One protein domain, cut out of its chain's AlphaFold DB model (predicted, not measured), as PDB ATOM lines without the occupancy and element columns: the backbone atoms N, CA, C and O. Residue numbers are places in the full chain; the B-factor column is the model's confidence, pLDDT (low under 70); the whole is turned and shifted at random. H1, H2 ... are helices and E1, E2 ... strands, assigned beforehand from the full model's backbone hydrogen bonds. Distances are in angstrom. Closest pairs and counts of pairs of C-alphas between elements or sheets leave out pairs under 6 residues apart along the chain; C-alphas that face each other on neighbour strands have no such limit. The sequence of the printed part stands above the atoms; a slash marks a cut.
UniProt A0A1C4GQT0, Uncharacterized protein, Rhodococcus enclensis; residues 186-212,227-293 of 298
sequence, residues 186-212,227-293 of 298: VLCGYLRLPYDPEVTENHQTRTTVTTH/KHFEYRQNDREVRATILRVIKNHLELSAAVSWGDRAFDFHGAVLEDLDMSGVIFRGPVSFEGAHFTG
ATOM      1  N   VAL A 186     206.371 191.648 230.920       98.50
ATOM      2  CA  VAL A 186     206.764 190.272 231.273       98.50
ATOM      3  C   VAL A 186     206.434 189.303 230.138       98.50
ATOM      4  O   VAL A 186     207.273 188.478 229.774       98.50
ATOM      5  N   LEU A 187     205.243 189.417 229.545       98.56
ATOM      6  CA  LEU A 187     204.828 188.584 228.415       98.56
ATOM      7  C   LEU A 187     205.705 188.830 227.174       98.56
ATOM      8  O   LEU A 187     206.196 187.882 226.562       98.56
ATOM      9  N   CYS A 188     205.972 190.094 226.842       98.31
ATOM     10  CA  CYS A 188     206.873 190.469 225.752       98.31
ATOM     11  C   CYS A 188     208.318 190.034 226.047       98.31
ATOM     12  O   CYS A 188     209.000 189.480 225.190       98.31
ATOM     13  N   GLY A 189     208.786 190.213 227.284       97.38
ATOM     14  CA  GLY A 189     210.086 189.742 227.757       97.38
ATOM     15  C   GLY A 189     210.262 188.235 227.588       97.38
ATOM     16  O   GLY A 189     211.318 187.793 227.143       97.38
ATOM     17  N   TYR A 190     209.214 187.454 227.855       96.44
ATOM     18  CA  TYR A 190     209.216 186.015 227.613       96.44
ATOM     19  C   TYR A 190     209.407 185.682 226.127       96.44
ATOM     20  O   TYR A 190     210.223 184.827 225.786       96.44
ATOM     21  N   LEU A 191     208.705 186.382 225.229       96.38
ATOM     22  CA  LEU A 191     208.841 186.193 223.779       96.38
ATOM     23  C   LEU A 191     210.235 186.562 223.252       96.38
ATOM     24  O   LEU A 191     210.644 186.034 222.220       96.38
ATOM     25  N   ARG A 192     210.980 187.419 223.953       94.38
ATOM     26  CA  ARG A 192     212.354 187.806 223.595       94.38
ATOM     27  C   ARG A 192     213.427 186.831 224.082       94.38
ATOM     28  O   ARG A 192     214.603 187.028 223.781       94.38
ATOM     29  N   LEU A 193     213.062 185.798 224.843       90.94
ATOM     30  CA  LEU A 193     214.017 184.762 225.231       90.94
ATOM     31  C   LEU A 193     214.503 183.976 224.001       90.94
ATOM     32  O   LEU A 193     213.745 183.837 223.037       90.94
ATOM     33  N   PRO A 194     215.746 183.447 224.028       86.44
ATOM     34  CA  PRO A 194     216.274 182.648 222.931       86.44
ATOM     35  C   PRO A 194     215.328 181.506 222.562       86.44
ATOM     36  O   PRO A 194     214.895 180.736 223.420       86.44
ATOM     37  N   TYR A 195     215.020 181.409 221.274       85.94
ATOM     38  CA  TYR A 195     214.096 180.429 220.733       85.94
ATOM     39  C   TYR A 195     214.562 179.993 219.351       85.94
ATOM     40  O   TYR A 195     214.928 180.828 218.527       85.94
ATOM     41  N   ASP A 196     214.522 178.687 219.114       84.12
ATOM     42  CA  ASP A 196     214.840 178.076 217.828       84.12
ATOM     43  C   ASP A 196     213.643 177.222 217.380       84.12
ATOM     44  O   ASP A 196     213.412 176.173 217.993       84.12
ATOM     45  N   PRO A 197     212.856 177.658 216.377       77.88
ATOM     46  CA  PRO A 197     211.655 176.953 215.931       77.88
ATOM     47  C   PRO A 197     211.957 175.564 215.362       77.88
ATOM     48  O   PRO A 197     211.088 174.694 215.427       77.88
ATOM     49  N   GLU A 198     213.167 175.329 214.840       74.81
ATOM     50  CA  GLU A 198     213.547 174.047 214.234       74.81
ATOM     51  C   GLU A 198     213.728 172.939 215.284       74.81
ATOM     52  O   GLU A 198     213.629 171.751 214.970       74.81
ATOM     53  N   VAL A 199     213.937 173.309 216.553       70.38
ATOM     54  CA  VAL A 199     214.059 172.369 217.673       70.38
ATOM     55  C   VAL A 199     212.690 172.180 218.329       70.38
ATOM     56  O   VAL A 199     212.365 172.802 219.332       70.38
ATOM     57  N   THR A 200     211.874 171.300 217.752       56.09
ATOM     58  CA  THR A 200     210.421 171.192 217.983       56.09
ATOM     59  C   THR A 200     209.967 170.839 219.403       56.09
ATOM     60  O   THR A 200     208.808 171.080 219.723       56.09
ATOM     61  N   GLU A 201     210.827 170.281 220.259       56.88
ATOM     62  CA  GLU A 201     210.401 169.758 221.572       56.88
ATOM     63  C   GLU A 201     211.122 170.398 222.768       56.88
ATOM     64  O   GLU A 201     210.613 170.348 223.886       56.88
ATOM     65  N   ASN A 202     212.294 171.011 222.564       58.47
ATOM     66  CA  ASN A 202     213.185 171.429 223.649       58.47
ATOM     67  C   ASN A 202     213.978 172.687 223.269       58.47
ATOM     68  O   ASN A 202     215.013 172.599 222.612       58.47
ATOM     69  N   HIS A 203     213.541 173.861 223.725       62.38
ATOM     70  CA  HIS A 203     214.217 175.112 223.377       62.38
ATOM     71  C   HIS A 203     215.295 175.487 224.402       62.38
ATOM     72  O   HIS A 203     215.168 175.235 225.605       62.38
ATOM     73  N   GLN A 204     216.393 176.054 223.898       59.00
ATOM     74  CA  GLN A 204     217.595 176.375 224.663       59.00
ATOM     75  C   GLN A 204     217.419 177.701 225.401       59.00
ATOM     76  O   GLN A 204     217.440 178.759 224.786       59.00
ATOM     77  N   THR A 205     217.317 177.671 226.730       53.72
ATOM     78  CA  THR A 205     217.125 178.915 227.500       53.72
ATOM     79  C   THR A 205     218.446 179.529 227.972       53.72
ATOM     80  O   THR A 205     218.537 180.724 228.250       53.72
ATOM     81  N   ARG A 206     219.498 178.712 228.081       52.97
ATOM     82  CA  ARG A 206     220.807 179.128 228.588       52.97
ATOM     83  C   ARG A 206     221.893 178.308 227.912       52.97
ATOM     84  O   ARG A 206     221.820 177.088 227.914       52.97
ATOM     85  N   THR A 207     222.899 178.985 227.359       50.34
ATOM     86  CA  THR A 207     224.167 178.368 226.950       50.34
ATOM     87  C   THR A 207     225.245 178.889 227.887       50.34
ATOM     88  O   THR A 207     225.625 180.054 227.806       50.34
ATOM     89  N   THR A 208     225.749 178.058 228.795       51.84
ATOM     90  CA  THR A 208     227.002 178.370 229.497       51.84
ATOM     91  C   THR A 208     228.148 177.784 228.692       51.84
ATOM     92  O   THR A 208     228.165 176.581 228.472       51.84
ATOM     93  N   VAL A 209     229.083 178.615 228.234       55.62
ATOM     94  CA  VAL A 209     230.332 178.156 227.612       55.62
ATOM     95  C   VAL A 209     231.403 178.153 228.696       55.62
ATOM     96  O   VAL A 209     231.940 179.205 229.036       55.62
ATOM     97  N   THR A 210     231.716 176.987 229.261       53.69
ATOM     98  CA  THR A 210     232.864 176.863 230.171       53.69
ATOM     99  C   THR A 210     234.136 176.770 229.333       53.69
ATOM    100  O   THR A 210     234.490 175.710 228.826       53.69
ATOM    101  N   THR A 211     234.831 177.891 229.136       54.50
ATOM    102  CA  THR A 211     236.172 177.873 228.537       54.50
ATOM    103  C   THR A 211     237.195 177.512 229.611       54.50
ATOM    104  O   THR A 211     237.570 178.349 230.427       54.50
ATOM    105  N   HIS A 212     237.687 176.273 229.610       55.62
ATOM    106  CA  HIS A 212     238.866 175.912 230.398       55.62
ATOM    107  C   HIS A 212     240.120 176.526 229.751       55.62
ATOM    108  O   HIS A 212     240.614 176.020 228.746       55.62
ATOM    109  N   LYS A 227     228.537 172.989 226.575       53.47
ATOM    110  CA  LYS A 227     227.276 173.740 226.567       53.47
ATOM    111  C   LYS A 227     226.298 173.042 227.507       53.47
ATOM    112  O   LYS A 227     225.787 171.974 227.179       53.47
ATOM    113  N   HIS A 228     226.030 173.635 228.666       48.31
ATOM    114  CA  HIS A 228     224.935 173.178 229.521       48.31
ATOM    115  C   HIS A 228     223.624 173.726 228.955       48.31
ATOM    116  O   HIS A 228     223.449 174.943 228.917       48.31
ATOM    117  N   PHE A 229     222.738 172.844 228.495       53.81
ATOM    118  CA  PHE A 229     221.443 173.220 227.938       53.81
ATOM    119  C   PHE A 229     220.354 173.081 229.001       53.81
ATOM    120  O   PHE A 229     220.040 171.975 229.436       53.81
ATOM    121  N   GLU A 230     219.757 174.203 229.400       60.78
ATOM    122  CA  GLU A 230     218.506 174.192 230.160       60.78
ATOM    123  C   GLU A 230     217.339 174.191 229.165       60.78
ATOM    124  O   GLU A 230     216.976 175.228 228.594       60.78
ATOM    125  N   TYR A 231     216.822 172.992 228.895       61.56
ATOM    126  CA  TYR A 231     215.734 172.774 227.950       61.56
ATOM    127  C   TYR A 231     214.388 173.123 228.583       61.56
ATOM    128  O   TYR A 231     213.990 172.533 229.591       61.56
ATOM    129  N   ARG A 232     213.654 174.048 227.961       71.62
ATOM    130  CA  ARG A 232     212.226 174.230 228.229       71.62
ATOM    131  C   ARG A 232     211.440 173.411 227.220       71.62
ATOM    132  O   ARG A 232     211.446 173.707 226.027       71.62
ATOM    133  N   GLN A 233     210.784 172.371 227.722       72.94
ATOM    134  CA  GLN A 233     209.887 171.548 226.918       72.94
ATOM    135  C   GLN A 233     208.716 172.389 226.416       72.94
ATOM    136  O   GLN A 233     208.198 173.197 227.194       72.94
ATOM    137  N   ASN A 234     208.285 172.165 225.174       82.06
ATOM    138  CA  ASN A 234     207.045 172.717 224.609       82.06
ATOM    139  C   ASN A 234     206.937 174.250 224.741       82.06
ATOM    140  O   ASN A 234     205.918 174.798 225.164       82.06
ATOM    141  N   ASP A 235     208.037 174.963 224.479       88.94
ATOM    142  CA  ASP A 235     208.060 176.430 224.570       88.94
ATOM    143  C   ASP A 235     207.266 177.092 223.438       88.94
ATOM    144  O   ASP A 235     206.659 178.145 223.639       88.94
ATOM    145  N   ARG A 236     207.197 176.428 222.277       90.88
ATOM    146  CA  ARG A 236     206.346 176.786 221.137       90.88
ATOM    147  C   ARG A 236     204.902 177.059 221.572       90.88
ATOM    148  O   ARG A 236     204.362 178.123 221.282       90.88
ATOM    149  N   GLU A 237     204.298 176.151 222.337       92.56
ATOM    150  CA  GLU A 237     202.915 176.256 222.813       92.56
ATOM    151  C   GLU A 237     202.721 177.413 223.799       92.56
ATOM    152  O   GLU A 237     201.675 178.074 223.798       92.56
ATOM    153  N   VAL A 238     203.722 177.691 224.641       95.06
ATOM    154  CA  VAL A 238     203.677 178.825 225.574       95.06
ATOM    155  C   VAL A 238     203.728 180.140 224.801       95.06
ATOM    156  O   VAL A 238     202.886 181.008 225.024       95.06
ATOM    157  N   ARG A 239     204.662 180.273 223.852       95.38
ATOM    158  CA  ARG A 239     204.833 181.483 223.030       95.38
ATOM    159  C   ARG A 239     203.600 181.739 222.160       95.38
ATOM    160  O   ARG A 239     203.086 182.855 222.174       95.38
ATOM    161  N   ALA A 240     203.041 180.702 221.533       95.25
ATOM    162  CA  ALA A 240     201.768 180.786 220.813       95.25
ATOM    163  C   ALA A 240     200.612 181.235 221.728       95.25
ATOM    164  O   ALA A 240     199.780 182.057 221.343       95.25
ATOM    165  N   THR A 241     200.575 180.751 222.975       97.56
ATOM    166  CA  THR A 241     199.569 181.186 223.955       97.56
ATOM    167  C   THR A 241     199.724 182.663 224.311       97.56
ATOM    168  O   THR A 241     198.717 183.367 224.373       97.56
ATOM    169  N   ILE A 242     200.953 183.146 224.512       98.06
ATOM    170  CA  ILE A 242     201.220 184.565 224.790       98.06
ATOM    171  C   ILE A 242     200.745 185.435 223.626       98.06
ATOM    172  O   ILE A 242     200.013 186.397 223.849       98.06
ATOM    173  N   LEU A 243     201.108 185.077 222.393       97.19
ATOM    174  CA  LEU A 243     200.705 185.818 221.197       97.19
ATOM    175  C   LEU A 243     199.186 185.860 221.040       97.19
ATOM    176  O   LEU A 243     198.627 186.930 220.816       97.19
ATOM    177  N   ARG A 244     198.503 184.732 221.259       96.81
ATOM    178  CA  ARG A 244     197.036 184.673 221.252       96.81
ATOM    179  C   ARG A 244     196.412 185.565 222.325       96.81
ATOM    180  O   ARG A 244     195.444 186.260 222.046       96.81
ATOM    181  N   VAL A 245     196.943 185.549 223.550       97.81
ATOM    182  CA  VAL A 245     196.461 186.426 224.628       97.81
ATOM    183  C   VAL A 245     196.635 187.890 224.239       97.81
ATOM    184  O   VAL A 245     195.688 188.656 224.384       97.81
ATOM    185  N   ILE A 246     197.794 188.272 223.702       97.31
ATOM    186  CA  ILE A 246     198.036 189.637 223.228       97.31
ATOM    187  C   ILE A 246     197.036 190.004 222.125       97.31
ATOM    188  O   ILE A 246     196.355 191.018 222.255       97.31
ATOM    189  N   LYS A 247     196.878 189.157 221.097       96.19
ATOM    190  CA  LYS A 247     195.921 189.365 220.001       96.19
ATOM    191  C   LYS A 247     194.514 189.638 220.535       96.19
ATOM    192  O   LYS A 247     193.933 190.672 220.218       96.19
ATOM    193  N   ASN A 248     194.010 188.772 221.415       96.06
ATOM    194  CA  ASN A 248     192.659 188.880 221.974       96.06
ATOM    195  C   ASN A 248     192.403 190.213 222.703       96.06
ATOM    196  O   ASN A 248     191.272 190.689 222.704       96.06
ATOM    197  N   HIS A 249     193.426 190.826 223.312       96.88
ATOM    198  CA  HIS A 249     193.299 192.126 223.991       96.88
ATOM    199  C   HIS A 249     193.513 193.331 223.057       96.88
ATOM    200  O   HIS A 249     193.298 194.481 223.458       96.88
ATOM    201  N   LEU A 250     193.940 193.088 221.817       96.00
ATOM    202  CA  LEU A 250     194.143 194.100 220.780       96.00
ATOM    203  C   LEU A 250     193.052 194.097 219.703       96.00
ATOM    204  O   LEU A 250     192.980 195.038 218.911       96.00
ATOM    205  N   GLU A 251     192.199 193.074 219.672       94.19
ATOM    206  CA  GLU A 251     191.007 193.055 218.829       94.19
ATOM    207  C   GLU A 251     190.058 194.210 219.182       94.19
ATOM    208  O   GLU A 251     189.874 194.573 220.348       94.19
ATOM    209  N   LEU A 252     189.393 194.772 218.168       87.25
ATOM    210  CA  LEU A 252     188.445 195.877 218.355       87.25
ATOM    211  C   LEU A 252     187.271 195.500 219.280       87.25
ATOM    212  O   LEU A 252     186.719 196.358 219.965       87.25
ATOM    213  N   SER A 253     186.897 194.218 219.301       89.50
ATOM    214  CA  SER A 253     185.832 193.653 220.135       89.50
ATOM    215  C   SER A 253     186.296 193.171 221.514       89.50
ATOM    216  O   SER A 253     185.506 192.544 222.222       89.50
ATOM    217  N   ALA A 254     187.549 193.425 221.906       90.56
ATOM    218  CA  ALA A 254     188.073 192.982 223.193       90.56
ATOM    219  C   ALA A 254     187.265 193.572 224.362       90.56
ATOM    220  O   ALA A 254     187.070 194.785 224.451       90.56
ATOM    221  N   ALA A 255     186.828 192.714 225.292       90.06
ATOM    222  CA  ALA A 255     186.110 193.148 226.495       90.06
ATOM    223  C   ALA A 255     186.980 194.049 227.390       90.06
ATOM    224  O   ALA A 255     186.491 195.018 227.970       90.06
ATOM    225  N   VAL A 256     188.277 193.740 227.461       93.81
ATOM    226  CA  VAL A 256     189.309 194.554 228.101       93.81
ATOM    227  C   VAL A 256     190.393 194.801 227.058       93.81
ATOM    228  O   VAL A 256     191.001 193.860 226.557       93.81
ATOM    229  N   SER A 257     190.606 196.061 226.678       94.38
ATOM    230  CA  SER A 257     191.577 196.400 225.635       94.38
ATOM    231  C   SER A 257     192.928 196.779 226.230       94.38
ATOM    232  O   SER A 257     193.008 197.646 227.101       94.38
ATOM    233  N   TRP A 258     193.998 196.199 225.684       96.31
ATOM    234  CA  TRP A 258     195.382 196.608 225.944       96.31
ATOM    235  C   TRP A 258     195.937 197.501 224.825       96.31
ATOM    236  O   TRP A 258     197.133 197.771 224.786       96.31
ATOM    237  N   GLY A 259     195.081 197.991 223.921       94.75
ATOM    238  CA  GLY A 259     195.497 198.712 222.713       94.75
ATOM    239  C   GLY A 259     196.395 199.923 222.966       94.75
ATOM    240  O   GLY A 259     197.247 200.208 222.139       94.75
ATOM    241  N   ASP A 260     196.245 200.605 224.105       95.81
ATOM    242  CA  ASP A 260     197.046 201.779 224.492       95.81
ATOM    243  C   ASP A 260     198.348 201.417 225.244       95.81
ATOM    244  O   ASP A 260     198.980 202.291 225.849       95.81
ATOM    245  N   ARG A 261     198.714 200.132 225.316       97.62
ATOM    246  CA  ARG A 261     199.963 199.659 225.934       97.62
ATOM    247  C   ARG A 261     201.100 199.625 224.919       97.62
ATOM    248  O   ARG A 261     200.874 199.598 223.711       97.62
ATOM    249  N   ALA A 262     202.320 199.655 225.440       98.06
ATOM    250  CA  ALA A 262     203.526 199.463 224.656       98.06
ATOM    251  C   ALA A 262     203.803 197.967 224.473       98.06
ATOM    252  O   ALA A 262     203.731 197.208 225.438       98.06
ATOM    253  N   PHE A 263     204.156 197.558 223.257       98.25
ATOM    254  CA  PHE A 263     204.535 196.179 222.949       98.25
ATOM    255  C   PHE A 263     205.940 196.144 222.352       98.25
ATOM    256  O   PHE A 263     206.184 196.688 221.275       98.25
ATOM    257  N   ASP A 264     206.870 195.513 223.063       97.94
ATOM    258  CA  ASP A 264     208.273 195.408 222.661       97.94
ATOM    259  C   ASP A 264     208.623 193.965 222.282       97.94
ATOM    260  O   ASP A 264     208.938 193.133 223.135       97.94
ATOM    261  N   PHE A 265     208.594 193.680 220.982       97.62
ATOM    262  CA  PHE A 265     209.001 192.398 220.416       97.62
ATOM    263  C   PHE A 265     210.439 192.423 219.883       97.62
ATOM    264  O   PHE A 265     210.787 191.603 219.032       97.62
ATOM    265  N   HIS A 266     211.290 193.347 220.351       96.81
ATOM    266  CA  HIS A 266     212.656 193.466 219.847       96.81
ATOM    267  C   HIS A 266     213.430 192.143 219.944       96.81
ATOM    268  O   HIS A 266     213.538 191.552 221.023       96.81
ATOM    269  N   GLY A 267     214.013 191.701 218.829       93.50
ATOM    270  CA  GLY A 267     214.805 190.469 218.771       93.50
ATOM    271  C   GLY A 267     213.997 189.176 218.936       93.50
ATOM    272  O   GLY A 267     214.588 188.101 219.030       93.50
ATOM    273  N   ALA A 268     212.664 189.246 219.016       96.00
ATOM    274  CA  ALA A 268     211.829 188.068 219.221       96.00
ATOM    275  C   ALA A 268     211.710 187.235 217.938       96.00
ATOM    276  O   ALA A 268     211.509 187.770 216.850       96.00
ATOM    277  N   VAL A 269     211.752 185.908 218.072       93.62
ATOM    278  CA  VAL A 269     211.363 184.988 216.989       93.62
ATOM    279  C   VAL A 269     209.857 184.749 217.072       93.62
ATOM    280  O   VAL A 269     209.399 184.140 218.033       93.62
ATOM    281  N   LEU A 270     209.070 185.239 216.126       94.69
ATOM    282  CA  LEU A 270     207.608 185.196 216.150       94.69
ATOM    283  C   LEU A 270     207.129 184.203 215.088       94.69
ATOM    284  O   LEU A 270     207.151 184.496 213.896       94.69
ATOM    285  N   GLU A 271     206.743 183.012 215.533       92.00
ATOM    286  CA  GLU A 271     206.294 181.935 214.655       92.00
ATOM    287  C   GLU A 271     204.774 181.953 214.499       92.00
ATOM    288  O   GLU A 271     204.069 182.069 215.503       92.00
ATOM    289  N   ASP A 272     204.298 181.847 213.253       92.19
ATOM    290  CA  ASP A 272     202.872 181.836 212.892       92.19
ATOM    291  C   ASP A 272     202.101 183.002 213.544       92.19
ATOM    292  O   ASP A 272     201.030 182.852 214.133       92.19
ATOM    293  N   LEU A 273     202.699 184.198 213.479       94.12
ATOM    294  CA  LEU A 273     202.139 185.396 214.090       94.12
ATOM    295  C   LEU A 273     200.904 185.879 213.328       94.12
ATOM    296  O   LEU A 273     201.032 186.495 212.274       94.12
ATOM    297  N   ASP A 274     199.728 185.716 213.918       91.75
ATOM    298  CA  ASP A 274     198.494 186.296 213.394       91.75
ATOM    299  C   ASP A 274     198.092 187.558 214.172       91.75
ATOM    300  O   ASP A 274     197.574 187.493 215.289       91.75
ATOM    301  N   MET A 275     198.316 188.714 213.551       92.25
ATOM    302  CA  MET A 275     197.889 190.033 214.023       92.25
ATOM    303  C   MET A 275     196.790 190.632 213.134       92.25
ATOM    304  O   MET A 275     196.502 191.823 213.224       92.25
ATOM    305  N   SER A 276     196.131 189.821 212.304       89.88
ATOM    306  CA  SER A 276     195.048 190.313 211.457       89.88
ATOM    307  C   SER A 276     193.896 190.886 212.290       89.88
ATOM    308  O   SER A 276     193.418 190.279 213.254       89.88
ATOM    309  N   GLY A 277     193.447 192.090 211.923       88.12
ATOM    310  CA  GLY A 277     192.310 192.757 212.567       88.12
ATOM    311  C   GLY A 277     192.585 193.343 213.958       88.12
ATOM    312  O   GLY A 277     191.641 193.793 214.613       88.12
ATOM    313  N   VAL A 278     193.842 193.368 214.414       93.19
ATOM    314  CA  VAL A 278     194.221 194.015 215.680       93.19
ATOM    315  C   VAL A 278     194.552 195.494 215.484       93.19
ATOM    316  O   VAL A 278     194.948 195.920 214.400       93.19
ATOM    317  N   ILE A 279     194.423 196.298 216.543       89.12
ATOM    318  CA  ILE A 279     194.794 197.721 216.516       89.12
ATOM    319  C   ILE A 279     195.743 198.045 217.672       89.12
ATOM    320  O   ILE A 279     195.343 198.084 218.838       89.12
ATOM    321  N   PHE A 280     196.989 198.377 217.331       93.25
ATOM    322  CA  PHE A 280     197.944 198.989 218.253       93.25
ATOM    323  C   PHE A 280     197.696 200.502 218.303       93.25
ATOM    324  O   PHE A 280     197.976 201.217 217.342       93.25
ATOM    325  N   ARG A 281     197.132 200.997 219.411       95.00
ATOM    326  CA  ARG A 281     196.954 202.441 219.668       95.00
ATOM    327  C   ARG A 281     198.176 203.048 220.367       95.00
ATOM    328  O   ARG A 281     198.466 204.227 220.187       95.00
ATOM    329  N   GLY A 282     198.873 202.238 221.162       94.56
ATOM    330  CA  GLY A 282     200.162 202.526 221.775       94.56
ATOM    331  C   GLY A 282     201.349 202.144 220.879       94.56
ATOM    332  O   GLY A 282     201.167 201.676 219.753       94.56
ATOM    333  N   PRO A 283     202.584 202.366 221.358       96.81
ATOM    334  CA  PRO A 283     203.790 202.077 220.591       96.81
ATOM    335  C   PRO A 283     204.014 200.567 220.462       96.81
ATOM    336  O   PRO A 283     203.842 199.813 221.418       96.81
ATOM    337  N   VAL A 284     204.464 200.129 219.291       96.81
ATOM    338  CA  VAL A 284     204.847 198.739 219.034       96.81
ATOM    339  C   VAL A 284     206.212 198.710 218.347       96.81
ATOM    340  O   VAL A 284     206.453 199.485 217.421       96.81
ATOM    341  N   SER A 285     207.113 197.844 218.814       96.88
ATOM    342  CA  SER A 285     208.427 197.620 218.205       96.88
ATOM    343  C   SER A 285     208.582 196.168 217.778       96.88
ATOM    344  O   SER A 285     208.363 195.251 218.566       96.88
ATOM    345  N   PHE A 286     209.016 195.983 216.535       96.56
ATOM    346  CA  PHE A 286     209.442 194.702 215.968       96.56
ATOM    347  C   PHE A 286     210.917 194.752 215.544       96.56
ATOM    348  O   PHE A 286     211.347 194.009 214.665       96.56
ATOM    349  N   GLU A 287     211.703 195.674 216.107       96.94
ATOM    350  CA  GLU A 287     213.104 195.854 215.729       96.94
ATOM    351  C   GLU A 287     213.904 194.559 215.942       96.94
ATOM    352  O   GLU A 287     213.933 194.000 217.034       96.94
ATOM    353  N   GLY A 288     214.532 194.041 214.888       95.38
ATOM    354  CA  GLY A 288     215.265 192.773 214.957       95.38
ATOM    355  C   GLY A 288     214.391 191.536 215.212       95.38
ATOM    356  O   GLY A 288     214.937 190.467 215.464       95.38
ATOM    357  N   ALA A 289     213.060 191.652 215.166       95.94
ATOM    358  CA  ALA A 289     212.178 190.496 215.253       95.94
ATOM    359  C   ALA A 289     212.293 189.635 213.984       95.94
ATOM    360  O   ALA A 289     212.393 190.146 212.866       95.94
ATOM    361  N   HIS A 290     212.250 188.317 214.159       93.88
ATOM    362  CA  HIS A 290     212.286 187.337 213.080       93.88
ATOM    363  C   HIS A 290     210.926 186.658 212.973       93.88
ATOM    364  O   HIS A 290     210.529 185.943 213.885       93.88
ATOM    365  N   PHE A 291     210.219 186.861 211.864       93.94
ATOM    366  CA  PHE A 291     208.938 186.201 211.610       93.94
ATOM    367  C   PHE A 291     209.174 184.879 210.876       93.94
ATOM    368  O   PHE A 291     209.890 184.848 209.874       93.94
ATOM    369  N   THR A 292     208.598 183.792 211.382       90.75
ATOM    370  CA  THR A 292     208.745 182.437 210.827       90.75
ATOM    371  C   THR A 292     207.386 181.744 210.715       90.75
ATOM    372  O   THR A 292     206.386 182.232 211.239       90.75
ATOM    373  N   GLY A 293     207.341 180.587 210.053       85.94
ATOM    374  CA  GLY A 293     206.096 179.842 209.842       85.94
ATOM    375  C   GLY A 293     205.329 180.286 208.592       85.94
ATOM    376  O   GLY A 293     205.760 181.183 207.864       85.94
TER     377      GLY A 293
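This is residues 186 to 212 and 227 to 293 of the 298 residues of an uncharacterized protein of Rhodococcus enclensis (UniProt A0A1C4GQT0). The chain is wound in two stacked turns: H2 runs out along one side, residues 251 to 268 come back to E3, and residues 272 to 289 go out and back once more to E4, which pairs beside E3. The short helix H1 packs on H2 at the end of this stack away from E4, and a two-strand arm, E1 and E2, sticks out at one end and makes much of the length. The printed part has 94 residues, with two named helices and four named strands in the order H1 E1 E2 H2 E3 E4; E1 and E2 are antiparallel, E3 and E4 parallel. The class is mixed, helices and strands, with under half of the residues, 44, in named elements. The whole is only just loose, close to compact, with a radius of gyration of the C-alphas of 15.1 A and spans of 54 by 23 by 21 A.

Find C-alpha 186 at (206.764, 190.272, 231.273); from there H1 runs to residue 191. Go on to E1, residues 202 to 210, 21.4 A long, which bends by 64 degrees at residue 205. After the cut, E2 covers residues 227 to 233, 17.5 A. H2, residues 235 to 250, begins at (208.060, 176.430, 224.570) and runs 22.8 A. Then look for the two short strands E3, residues 269 to 271, and E4, residues 290 to 292, which ends at (208.745, 182.437, 210.827).

Start at H1, which touches H2 with a steep tilt of 54 degrees, opposite ways; the closest C-alphas are those of Leu 191 and Arg 239, 6.2 A apart, and H2 touches H1 with residues 239 to 242 alone. In both helices every O i to N i+4 pair is within hydrogen-bond range. E1 and E2 are antiparallel at 162 degrees; look at N 203 and O 232, 3.1 A, and N 232 and O 203, 3.0 A, within hydrogen-bond range. The closest C-alphas of E1 and H2 are those of His 203 and Asp 235, 6.4 A apart. E3 and E4 are parallel at 22 degrees, with N 270 and O 290 within hydrogen-bond range at 2.8 A. Residues 263 to 264 also pair with residues 284 to 285, parallel. The closest C-alphas of H2 and E3, those of Ala 240 and Glu 271, are 7.7 A apart. H2 and E4 are apart, and so are E2 and E3.

The two farthest C-alphas, those of His 212 and Ser 253, are 56.9 A apart. Residues 213 to 226 are not printed, and C-alphas 212 and 227 are 12.4 A apart across this cut. The links from H2 to E3 and from E3 to E4 are long, 18 residues each. The mean pLDDT of the printed part is 85.5; look for values under 70 at residues 200 to 212 and 227 to 231.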